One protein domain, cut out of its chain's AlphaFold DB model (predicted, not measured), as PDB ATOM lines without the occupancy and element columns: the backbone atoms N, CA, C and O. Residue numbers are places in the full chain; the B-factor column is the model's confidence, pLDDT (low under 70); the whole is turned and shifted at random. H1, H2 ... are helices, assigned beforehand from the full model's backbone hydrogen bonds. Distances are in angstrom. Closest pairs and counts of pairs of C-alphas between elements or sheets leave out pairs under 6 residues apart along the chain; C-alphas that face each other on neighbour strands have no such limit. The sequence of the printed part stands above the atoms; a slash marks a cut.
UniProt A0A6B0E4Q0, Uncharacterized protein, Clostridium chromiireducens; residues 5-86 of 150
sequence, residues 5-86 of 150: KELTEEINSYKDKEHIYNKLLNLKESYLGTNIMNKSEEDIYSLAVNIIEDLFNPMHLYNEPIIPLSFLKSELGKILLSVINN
ATOM      1  N   LYS A   5     429.130 274.662 380.158       84.12
ATOM      2  CA  LYS A   5     428.249 275.717 380.649       84.12
ATOM      3  C   LYS A   5     427.390 275.205 381.805       84.12
ATOM      4  O   LYS A   5     427.426 275.805 382.875       84.12
ATOM      5  N   GLU A   6     426.701 274.083 381.605       86.94
ATOM      6  CA  GLU A   6     425.885 273.436 382.645       86.94
ATOM      7  C   GLU A   6     426.736 273.071 383.866       86.94
ATOM      8  O   GLU A   6     426.374 273.421 384.984       86.94
ATOM      9  N   LEU A   7     427.931 272.501 383.660       87.75
ATOM     10  CA  LEU A   7     428.886 272.260 384.746       87.75
ATOM     11  C   LEU A   7     429.191 273.541 385.536       87.75
ATOM     12  O   LEU A   7     429.219 273.537 386.761       87.75
ATOM     13  N   THR A   8     429.444 274.650 384.844       87.56
ATOM     14  CA  THR A   8     429.779 275.924 385.496       87.56
ATOM     15  C   THR A   8     428.600 276.471 386.297       87.56
ATOM     16  O   THR A   8     428.796 276.993 387.393       87.56
ATOM     17  N   GLU A   9     427.383 276.349 385.773       90.50
ATOM     18  CA  GLU A   9     426.152 276.726 386.473       90.50
ATOM     19  C   GLU A   9     425.933 275.860 387.724       90.50
ATOM     20  O   GLU A   9     425.693 276.406 388.801       90.50
ATOM     21  N   GLU A  10     426.117 274.539 387.618       90.56
ATOM     22  CA  GLU A  10     426.045 273.609 388.753       90.56
ATOM     23  C   GLU A  10     427.080 273.961 389.834       90.56
ATOM     24  O   GLU A  10     426.719 274.091 391.002       90.56
ATOM     25  N   ILE A  11     428.344 274.207 389.468       90.75
ATOM     26  CA  ILE A  11     429.397 274.610 390.419       90.75
ATOM     27  C   ILE A  11     429.038 275.928 391.109       90.75
ATOM     28  O   ILE A  11     429.186 276.055 392.324       90.75
ATOM     29  N   ASN A  12     428.516 276.903 390.360       91.25
ATOM     30  CA  ASN A  12     428.107 278.195 390.909       91.25
ATOM     31  C   ASN A  12     426.990 278.080 391.962       91.25
ATOM     32  O   ASN A  12     426.889 278.965 392.808       91.25
ATOM     33  N   SER A  13     426.186 277.010 391.948       93.00
ATOM     34  CA  SER A  13     425.173 276.766 392.988       93.00
ATOM     35  C   SER A  13     425.769 276.466 394.372       93.00
ATOM     36  O   SER A  13     425.077 276.585 395.379       93.00
ATOM     37  N   TYR A  14     427.064 276.139 394.444       91.06
ATOM     38  CA  TYR A  14     427.780 275.853 395.689       91.06
ATOM     39  C   TYR A  14     428.560 277.048 396.245       91.06
ATOM     40  O   TYR A  14     429.298 276.871 397.210       91.06
ATOM     41  N   LYS A  15     428.410 278.259 395.689       90.69
ATOM     42  CA  LYS A  15     429.172 279.455 396.109       90.69
ATOM     43  C   LYS A  15     429.074 279.775 397.602       90.69
ATOM     44  O   LYS A  15     430.056 280.230 398.177       90.69
ATOM     45  N   ASP A  16     427.941 279.471 398.229       89.69
ATOM     46  CA  ASP A  16     427.734 279.674 399.670       89.69
ATOM     47  C   ASP A  16     428.462 278.625 400.542       89.69
ATOM     48  O   ASP A  16     428.510 278.743 401.765       89.69
ATOM     49  N   LYS A  17     429.041 277.583 399.928       90.88
ATOM     50  CA  LYS A  17     429.831 276.519 400.565       90.88
ATOM     51  C   LYS A  17     431.269 276.561 400.045       90.88
ATOM     52  O   LYS A  17     431.693 275.674 399.304       90.88
ATOM     53  N   GLU A  18     432.016 277.586 400.450       89.50
ATOM     54  CA  GLU A  18     433.340 277.939 399.907       89.50
ATOM     55  C   GLU A  18     434.302 276.745 399.754       89.50
ATOM     56  O   GLU A  18     434.911 276.569 398.700       89.50
ATOM     57  N   HIS A  19     434.397 275.870 400.762       88.00
ATOM     58  CA  HIS A  19     435.261 274.687 400.704       88.00
ATOM     59  C   HIS A  19     434.919 273.743 399.534       88.00
ATOM     60  O   HIS A  19     435.803 273.333 398.780       88.00
ATOM     61  N   ILE A  20     433.629 273.440 399.358       89.88
ATOM     62  CA  ILE A  20     433.128 272.575 398.282       89.88
ATOM     63  C   ILE A  20     433.268 273.290 396.939       89.88
ATOM     64  O   ILE A  20     433.753 272.701 395.977       89.88
ATOM     65  N   TYR A  21     432.906 274.573 396.878       90.62
ATOM     66  CA  TYR A  21     433.037 275.393 395.676       90.62
ATOM     67  C   TYR A  21     434.471 275.404 395.135       90.62
ATOM     68  O   TYR A  21     434.688 275.153 393.952       90.62
ATOM     69  N   ASN A  22     435.462 275.601 396.005       90.06
ATOM     70  CA  ASN A  22     436.869 275.613 395.612       90.06
ATOM     71  C   ASN A  22     437.351 274.234 395.138       90.06
ATOM     72  O   ASN A  22     438.080 274.144 394.150       90.06
ATOM     73  N   LYS A  23     436.918 273.140 395.782       91.56
ATOM     74  CA  LYS A  23     437.206 271.775 395.307       91.56
ATOM     75  C   LYS A  23     436.595 271.519 393.926       91.56
ATOM     76  O   LYS A  23     437.270 270.979 393.053       91.56
ATOM     77  N   LEU A  24     435.358 271.957 393.706       90.44
ATOM     78  CA  LEU A  24     434.660 271.838 392.428       90.44
ATOM     79  C   LEU A  24     435.306 272.673 391.317       90.44
ATOM     80  O   LEU A  24     435.437 272.192 390.193       90.44
ATOM     81  N   LEU A  25     435.756 273.893 391.622       87.56
ATOM     82  CA  LEU A  25     436.546 274.702 390.695       87.56
ATOM     83  C   LEU A  25     437.862 274.009 390.342       87.56
ATOM     84  O   LEU A  25     438.164 273.857 389.163       87.56
ATOM     85  N   ASN A  26     438.594 273.511 391.339       87.81
ATOM     86  CA  ASN A  26     439.829 272.762 391.116       87.81
ATOM     87  C   ASN A  26     439.594 271.510 390.265       87.81
ATOM     88  O   ASN A  26     440.410 271.196 389.397       87.81
ATOM     89  N   LEU A  27     438.487 270.797 390.493       87.00
ATOM     90  CA  LEU A  27     438.104 269.646 389.683       87.00
ATOM     91  C   LEU A  27     437.828 270.089 388.255       87.00
ATOM     92  O   LEU A  27     438.380 269.497 387.340       87.00
ATOM     93  N   LYS A  28     437.032 271.144 388.055       85.06
ATOM     94  CA  LYS A  28     436.764 271.702 386.729       85.06
ATOM     95  C   LYS A  28     438.061 272.092 386.027       85.06
ATOM     96  O   LYS A  28     438.231 271.736 384.873       85.06
ATOM     97  N   GLU A  29     438.981 272.779 386.690       80.62
ATOM     98  CA  GLU A  29     440.256 273.190 386.092       80.62
ATOM     99  C   GLU A  29     441.169 272.009 385.761       80.62
ATOM    100  O   GLU A  29     441.821 272.022 384.719       80.62
ATOM    101  N   SER A  30     441.197 270.980 386.612       78.25
ATOM    102  CA  SER A  30     441.999 269.767 386.396       78.25
ATOM    103  C   SER A  30     441.384 268.884 385.301       78.25
ATOM    104  O   SER A  30     442.074 268.405 384.405       78.25
ATOM    105  N   TYR A  31     440.059 268.732 385.316       75.19
ATOM    106  CA  TYR A  31     439.277 267.966 384.345       75.19
ATOM    107  C   TYR A  31     439.172 268.667 382.983       75.19
ATOM    108  O   TYR A  31     439.123 268.017 381.943       75.19
ATOM    109  N   LEU A  32     439.165 269.996 382.950       72.56
ATOM    110  CA  LEU A  32     439.266 270.778 381.718       72.56
ATOM    111  C   LEU A  32     440.709 271.161 381.403       72.56
ATOM    112  O   LEU A  32     440.914 271.885 380.427       72.56
ATOM    113  N   GLY A  33     441.689 270.686 382.189       63.91
ATOM    114  CA  GLY A  33     443.133 270.959 382.087       63.91
ATOM    115  C   GLY A  33     443.450 272.380 381.629       63.91
ATOM    116  O   GLY A  33     444.293 272.602 380.766       63.91
ATOM    117  N   THR A  34     442.737 273.351 382.189       59.47
ATOM    118  CA  THR A  34     443.020 274.775 382.006       59.47
ATOM    119  C   THR A  34     444.121 275.235 382.958       59.47
ATOM    120  O   THR A  34     444.674 276.313 382.773       59.47
ATOM    121  N   ASN A  35     444.475 274.402 383.942       55.03
ATOM    122  CA  ASN A  35     445.531 274.640 384.916       55.03
ATOM    123  C   ASN A  35     446.480 273.424 384.946       55.03
ATOM    124  O   ASN A  35     446.369 272.528 385.780       55.03
ATOM    125  N   ILE A  36     447.363 273.334 383.943       46.97
ATOM    126  CA  ILE A  36     448.276 272.194 383.723       46.97
ATOM    127  C   ILE A  36     449.563 272.404 384.529       46.97
ATOM    128  O   ILE A  36     450.652 272.521 383.974       46.97
ATOM    129  N   MET A  37     449.438 272.460 385.853       42.06
ATOM    130  CA  MET A  37     450.567 272.195 386.744       42.06
ATOM    131  C   MET A  37     450.305 270.894 387.511       42.06
ATOM    132  O   MET A  37     449.532 270.862 388.459       42.06
ATOM    133  N   ASN A  38     450.976 269.823 387.072       52.97
ATOM    134  CA  ASN A  38     451.405 268.670 387.877       52.97
ATOM    135  C   ASN A  38     450.371 267.981 388.788       52.97
ATOM    136  O   ASN A  38     450.695 267.691 389.937       52.97
ATOM    137  N   LYS A  39     449.165 267.662 388.306       64.62
ATOM    138  CA  LYS A  39     448.303 266.695 389.004       64.62
ATOM    139  C   LYS A  39     448.283 265.373 388.257       64.62
ATOM    140  O   LYS A  39     447.976 265.339 387.067       64.62
ATOM    141  N   SER A  40     448.660 264.311 388.958       76.56
ATOM    142  CA  SER A  40     448.534 262.940 388.474       76.56
ATOM    143  C   SER A  40     447.057 262.558 388.338       76.56
ATOM    144  O   SER A  40     446.181 263.192 388.928       76.56
ATOM    145  N   GLU A  41     446.758 261.505 387.574       77.00
ATOM    146  CA  GLU A  41     445.399 260.941 387.526       77.00
ATOM    147  C   GLU A  41     444.895 260.573 388.931       77.00
ATOM    148  O   GLU A  41     443.727 260.786 389.247       77.00
ATOM    149  N   GLU A  42     445.799 260.116 389.800       81.12
ATOM    150  CA  GLU A  42     445.525 259.768 391.195       81.12
ATOM    151  C   GLU A  42     445.134 260.989 392.045       81.12
ATOM    152  O   GLU A  42     444.216 260.908 392.865       81.12
ATOM    153  N   ASP A  43     445.741 262.156 391.802       83.88
ATOM    154  CA  ASP A  43     445.354 263.411 392.461       83.88
ATOM    155  C   ASP A  43     443.948 263.860 392.040       83.88
ATOM    156  O   ASP A  43     443.163 264.345 392.860       83.88
ATOM    157  N   ILE A  44     443.619 263.707 390.754       82.31
ATOM    158  CA  ILE A  44     442.305 264.073 390.206       82.31
ATOM    159  C   ILE A  44     441.235 263.108 390.727       82.31
ATOM    160  O   ILE A  44     440.165 263.551 391.150       82.31
ATOM    161  N   TYR A  45     441.547 261.812 390.767       86.69
ATOM    162  CA  TYR A  45     440.713 260.785 391.384       86.69
ATOM    163  C   TYR A  45     440.433 261.107 392.856       86.69
ATOM    164  O   TYR A  45     439.277 261.188 393.271       86.69
ATOM    165  N   SER A  46     441.483 261.374 393.634       89.19
ATOM    166  CA  SER A  46     441.366 261.683 395.061       89.19
ATOM    167  C   SER A  46     440.539 262.946 395.298       89.19
ATOM    168  O   SER A  46     439.711 262.998 396.207       89.19
ATOM    169  N   LEU A  47     440.705 263.974 394.459       90.56
ATOM    170  CA  LEU A  47     439.877 265.177 394.512       90.56
ATOM    171  C   LEU A  47     438.395 264.866 394.255       90.56
ATOM    172  O   LEU A  47     437.540 265.378 394.978       90.56
ATOM    173  N   ALA A  48     438.089 264.026 393.264       90.31
ATOM    174  CA  ALA A  48     436.719 263.630 392.948       90.31
ATOM    175  C   ALA A  48     436.054 262.865 394.103       90.31
ATOM    176  O   ALA A  48     434.925 263.186 394.476       90.31
ATOM    177  N   VAL A  49     436.762 261.912 394.715       91.25
ATOM    178  CA  VAL A  49     436.269 261.158 395.881       91.25
ATOM    179  C   VAL A  49     435.994 262.093 397.059       91.25
ATOM    180  O   VAL A  49     434.896 262.073 397.609       91.25
ATOM    181  N   ASN A  50     436.930 262.990 397.377       92.31
ATOM    182  CA  ASN A  50     436.758 263.966 398.457       92.31
ATOM    183  C   ASN A  50     435.527 264.869 398.254       92.31
ATOM    184  O   ASN A  50     434.837 265.204 399.212       92.31
ATOM    185  N   ILE A  51     435.235 265.269 397.013       93.12
ATOM    186  CA  ILE A  51     434.035 266.060 396.694       93.12
ATOM    187  C   ILE A  51     432.762 265.258 396.980       93.12
ATOM    188  O   ILE A  51     431.810 265.801 397.537       93.12
ATOM    189  N   ILE A  52     432.731 263.978 396.600       92.81
ATOM    190  CA  ILE A  52     431.591 263.095 396.869       92.81
ATOM    191  C   ILE A  52     431.373 262.934 398.376       92.81
ATOM    192  O   ILE A  52     430.233 263.033 398.835       92.81
ATOM    193  N   GLU A  53     432.441 262.729 399.143       91.88
ATOM    194  CA  GLU A  53     432.356 262.607 400.599       91.88
ATOM    195  C   GLU A  53     431.831 263.888 401.254       91.88
ATOM    196  O   GLU A  53     430.867 263.824 402.014       91.88
ATOM    197  N   ASP A  54     432.362 265.060 400.899       91.69
ATOM    198  CA  ASP A  54     431.892 266.332 401.465       91.69
ATOM    199  C   ASP A  54     430.415 266.616 401.152       91.69
ATOM    200  O   ASP A  54     429.703 267.233 401.950       91.69
ATOM    201  N   LEU A  55     429.954 266.212 399.964       91.62
ATOM    202  CA  LEU A  55     428.592 266.467 399.502       91.62
ATOM    203  C   LEU A  55     427.566 265.521 400.128       91.62
ATOM    204  O   LEU A  55     426.458 265.959 400.448       91.62
ATOM    205  N   PHE A  56     427.910 264.239 400.265       93.62
ATOM    206  CA  PHE A  56     426.943 263.172 400.555       93.62
ATOM    207  C   PHE A  56     427.239 262.379 401.827       93.62
ATOM    208  O   PHE A  56     426.405 261.581 402.251       93.62
ATOM    209  N   ASN A  57     428.389 262.605 402.456       91.75
ATOM    210  CA  ASN A  57     428.740 262.041 403.754       91.75
ATOM    211  C   ASN A  57     429.471 263.065 404.643       91.75
ATOM    212  O   ASN A  57     430.560 262.776 405.151       91.75
ATOM    213  N   PRO A  58     428.903 264.271 404.849       85.06
ATOM    214  CA  PRO A  58     429.536 265.252 405.715       85.06
ATOM    215  C   PRO A  58     429.702 264.656 407.118       85.06
ATOM    216  O   PRO A  58     428.770 264.063 407.662       85.06
ATOM    217  N   MET A  59     430.888 264.825 407.705       84.06
ATOM    218  CA  MET A  59     431.268 264.268 409.014       84.06
ATOM    219  C   MET A  59     431.413 262.734 409.066       84.06
ATOM    220  O   MET A  59     431.524 262.192 410.164       84.06
ATOM    221  N   HIS A  60     431.441 262.044 407.920       85.06
ATOM    222  CA  HIS A  60     431.632 260.589 407.826       85.06
ATOM    223  C   HIS A  60     430.651 259.783 408.700       85.06
ATOM    224  O   HIS A  60     431.025 258.818 409.364       85.06
ATOM    225  N   LEU A  61     429.382 260.204 408.724       84.00
ATOM    226  CA  LEU A  61     428.327 259.576 409.531       84.00
ATOM    227  C   LEU A  61     427.947 258.175 409.031       84.00
ATOM    228  O   LEU A  61     427.435 257.362 409.800       84.00
ATOM    229  N   TYR A  62     428.181 257.905 407.748       87.00
ATOM    230  CA  TYR A  62     427.918 256.624 407.106       87.00
ATOM    231  C   TYR A  62     429.228 255.951 406.689       87.00
ATOM    232  O   TYR A  62     430.204 256.630 406.372       87.00
ATOM    233  N   ASN A  63     429.225 254.616 406.621       86.75
ATOM    234  CA  ASN A  63     430.366 253.846 406.108       86.75
ATOM    235  C   ASN A  63     430.668 254.172 404.638       86.75
ATOM    236  O   ASN A  63     431.815 254.094 404.216       86.75
ATOM    237  N   GLU A  64     429.635 254.533 403.871       85.56
ATOM    238  CA  GLU A  64     429.736 254.883 402.457       85.56
ATOM    239  C   GLU A  64     428.825 256.083 402.140       85.56
ATOM    240  O   GLU A  64     427.743 256.203 402.729       85.56
ATOM    241  N   PRO A  65     429.214 256.973 401.206       89.06
ATOM    242  CA  PRO A  65     428.368 258.084 400.778       89.06
ATOM    243  C   PRO A  65     427.101 257.611 400.054       89.06
ATOM    244  O   PRO A  65     427.164 256.823 399.112       89.06
ATOM    245  N   ILE A  66     425.941 258.156 400.430       90.44
ATOM    246  CA  ILE A  66     424.664 257.861 399.763       90.44
ATOM    247  C   ILE A  66     424.407 258.924 398.692       90.44
ATOM    248  O   ILE A  66     423.954 260.030 398.985       90.44
ATOM    249  N   ILE A  67     424.690 258.583 397.434       91.62
ATOM    250  CA  ILE A  67     424.614 259.525 396.311       91.62
ATOM    251  C   ILE A  67     423.231 259.448 395.637       91.62
ATOM    252  O   ILE A  67     422.847 258.387 395.133       91.62
ATOM    253  N   PRO A  68     422.473 260.556 395.546       92.94
ATOM    254  CA  PRO A  68     421.204 260.580 394.830       92.94
ATOM    255  C   PRO A  68     421.370 260.290 393.332       92.94
ATOM    256  O   PRO A  68     422.216 260.876 392.655       92.94
ATOM    257  N   LEU A  69     420.473 259.479 392.762       90.94
ATOM    258  CA  LEU A  69     420.437 259.220 391.313       90.94
ATOM    259  C   LEU A  69     420.255 260.496 390.476       90.94
ATOM    260  O   LEU A  69     420.692 260.547 389.330       90.94
ATOM    261  N   SER A  70     419.587 261.517 391.021       91.69
ATOM    262  CA  SER A  70     419.444 262.823 390.371       91.69
ATOM    263  C   SER A  70     420.792 263.518 390.188       91.69
ATOM    264  O   SER A  70     421.029 264.086 389.126       91.69
ATOM    265  N   PHE A  71     421.688 263.413 391.172       92.00
ATOM    266  CA  PHE A  71     423.040 263.955 391.082       92.00
ATOM    267  C   PHE A  71     423.865 263.222 390.026       92.00
ATOM    268  O   PHE A  71     424.470 263.858 389.176       92.00
ATOM    269  N   LEU A  72     423.815 261.885 389.988       89.44
ATOM    270  CA  LEU A  72     424.534 261.098 388.972       89.44
ATOM    271  C   LEU A  72     424.104 261.416 387.528       89.44
ATOM    272  O   LEU A  72     424.838 261.137 386.582       89.44
ATOM    273  N   LYS A  73     422.910 261.992 387.346       88.94
ATOM    274  CA  LYS A  73     422.402 262.450 386.045       88.94
ATOM    275  C   LYS A  73     422.809 263.887 385.698       88.94
ATOM    276  O   LYS A  73     422.643 264.262 384.533       88.94
ATOM    277  N   SER A  74     423.312 264.662 386.659       91.00
ATOM    278  CA  SER A  74     423.820 266.020 386.439       91.00
ATOM    279  C   SER A  74     425.144 265.988 385.671       91.00
ATOM    280  O   SER A  74     425.786 264.936 385.566       91.00
ATOM    281  N   GLU A  75     425.565 267.117 385.100       88.50
ATOM    282  CA  GLU A  75     426.858 267.167 384.410       88.50
ATOM    283  C   GLU A  75     428.020 266.995 385.388       88.50
ATOM    284  O   GLU A  75     428.959 266.250 385.097       88.50
ATOM    285  N   LEU A  76     427.930 267.589 386.580       89.50
ATOM    286  CA  LEU A  76     428.919 267.395 387.634       89.50
ATOM    287  C   LEU A  76     429.019 265.925 388.072       89.50
ATOM    288  O   LEU A  76     430.125 265.392 388.171       89.50
ATOM    289  N   GLY A  77     427.884 265.252 388.287       91.00
ATOM    290  CA  GLY A  77     427.868 263.842 388.681       91.00
ATOM    291  C   GLY A  77     428.464 262.918 387.619       91.00
ATOM    292  O   GLY A  77     429.243 262.024 387.954       91.00
ATOM    293  N   LYS A  78     428.175 263.159 386.333       88.62
ATOM    294  CA  LYS A  78     428.774 262.395 385.222       88.62
ATOM    295  C   LYS A  78     430.291 262.556 385.160       88.62
ATOM    296  O   LYS A  78     430.979 261.570 384.914       88.62
ATOM    297  N   ILE A  79     430.800 263.770 385.373       86.44
ATOM    298  CA  ILE A  79     432.241 264.060 385.369       86.44
ATOM    299  C   ILE A  79     432.937 263.369 386.538       86.44
ATOM    300  O   ILE A  79     433.930 262.677 386.341       86.44
ATOM    301  N   LEU A  80     432.401 263.507 387.753       89.31
ATOM    302  CA  LEU A  80     432.953 262.830 388.929       89.31
ATOM    303  C   LEU A  80     433.005 261.314 388.716       89.31
ATOM    304  O   LEU A  80     434.022 260.682 388.987       89.31
ATOM    305  N   LEU A  81     431.942 260.738 388.152       87.50
ATOM    306  CA  LEU A  81     431.881 259.312 387.859       87.50
ATOM    307  C   LEU A  81     432.848 258.886 386.739       87.50
ATOM    308  O   LEU A  81     433.373 257.775 386.795       87.50
ATOM    309  N   SER A  82     433.088 259.723 385.721       83.62
ATOM    310  CA  SER A  82     434.039 259.398 384.645       83.62
ATOM    311  C   SER A  82     435.476 259.384 385.153       83.62
ATOM    312  O   SER A  82     436.210 258.447 384.838       83.62
ATOM    313  N   VAL A  83     435.822 260.367 385.991       84.75
ATOM    314  CA  VAL A  83     437.113 260.467 386.679       84.75
ATOM    315  C   VAL A  83     437.332 259.248 387.573       84.75
ATOM    316  O   VAL A  83     438.358 258.586 387.461       84.75
ATOM    317  N   ILE A  84     436.351 258.905 388.416       86.44
ATOM    318  CA  ILE A  84     436.456 257.771 389.350       86.44
ATOM    319  C   ILE A  84     436.619 256.438 388.606       86.44
ATOM    320  O   ILE A  84     437.401 255.589 389.020       86.44
ATOM    321  N   ASN A  85     435.919 256.248 387.485       82.94
ATOM    322  CA  ASN A  85     435.992 255.008 386.706       82.94
ATOM    323  C   ASN A  85     437.136 254.972 385.682       82.94
ATOM    324  O   ASN A  85     437.188 254.042 384.877       82.94
ATOM    325  N   ASN A  86     438.003 255.985 385.662       71.81
ATOM    326  CA  ASN A  86     439.105 256.126 384.711       71.81
ATOM    327  C   ASN A  86     438.691 255.918 383.231       71.81
ATOM    328  O   ASN A  86     439.415 255.336 382.424       71.81
TER     329      ASN A  86
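This is residues 5 to 86 of the 150 residues of an uncharacterized protein of Clostridium chromiireducens (UniProt A0A6B0E4Q0). Three helices run back and forth as two successive helical hairpins, with H2 between H1 and the longest helix, H3, and H5 packs across one side of this set, reaching from H1 at its beginning to the middle of H3. The short H4 lies just before H5, beyond a long loop that leaves the end of H3. The 82 printed residues have five named helices, in the order H1, H2, H3, H4, H5, and no named strand; the class is all helix. The whole is compact, with a radius of gyration of the C-alphas of 12.3 A, and rounded, with spans of 35 by 26 by 23 A.

H3, residues 41 to 56, touches H2, residues 18 to 31, where the closest C-alphas, those of Lys 23 and Ile 51, are 6.7 A apart. The two form a hairpin and run opposite ways at a shallow tilt of 33 degrees, only just short of steep. H2 touches H1, residues 5 to 12, with residues 21 to 25 alone; the closest C-alphas are those of Ile 11 and Leu 24, 6.3 A apart. H1 and H2 are also a hairpin, at a shallow tilt of 28 degrees, opposite ways. The hub is H5, residues 75 to 84, which touches three other helices. H3 touches H5 with residues 44 to 49 alone, at a steep tilt of 50 degrees, opposite ways; the closest C-alphas, those of Ala 48 and Leu 80, are 5.6 A apart. H5 touches H1 about perpendicular, at 88 degrees, with the C-alphas of Leu 7 and Glu 75 closest at 5.5 A. H4, residues 69 to 72, and H5 only just touch, and only at the corner, with 3 pairs of C-alphas within 8 A, the closest being those of Phe 71 and Gly 77 at 5.4 A. H2 and H5 are near each other, while H1 and H3 are apart, as are H3 and H4. In H1, H2, H3 and H5 every O i to N i+4 pair is within hydrogen-bond range; H4 is too short for such a pair.

H3 measures 22.7 A from C-alpha 41 at (445.399, 260.941, 387.526) to C-alpha 56. H2 measures 19.4 A, H5 14.3 A, H1 10.6 A and H4 5.1 A. H1 begins with C-alpha 5 at (428.249, 275.717, 380.649), and H5 ends with C-alpha 84 at (436.456, 257.771, 389.350).

The two C-alphas farthest apart, those of Ile 36 and Leu 61, are 35.0 A apart. The printed part runs from 5 to 86 with no cut. The link from H3 to H4, residues 57 to 68, is long; that from H2 to H3 is short, and those from H1 to H2 and from H4 to H5 are tight. The mean pLDDT of the printed part is 84.8, and residues 33 to 39 are under 70.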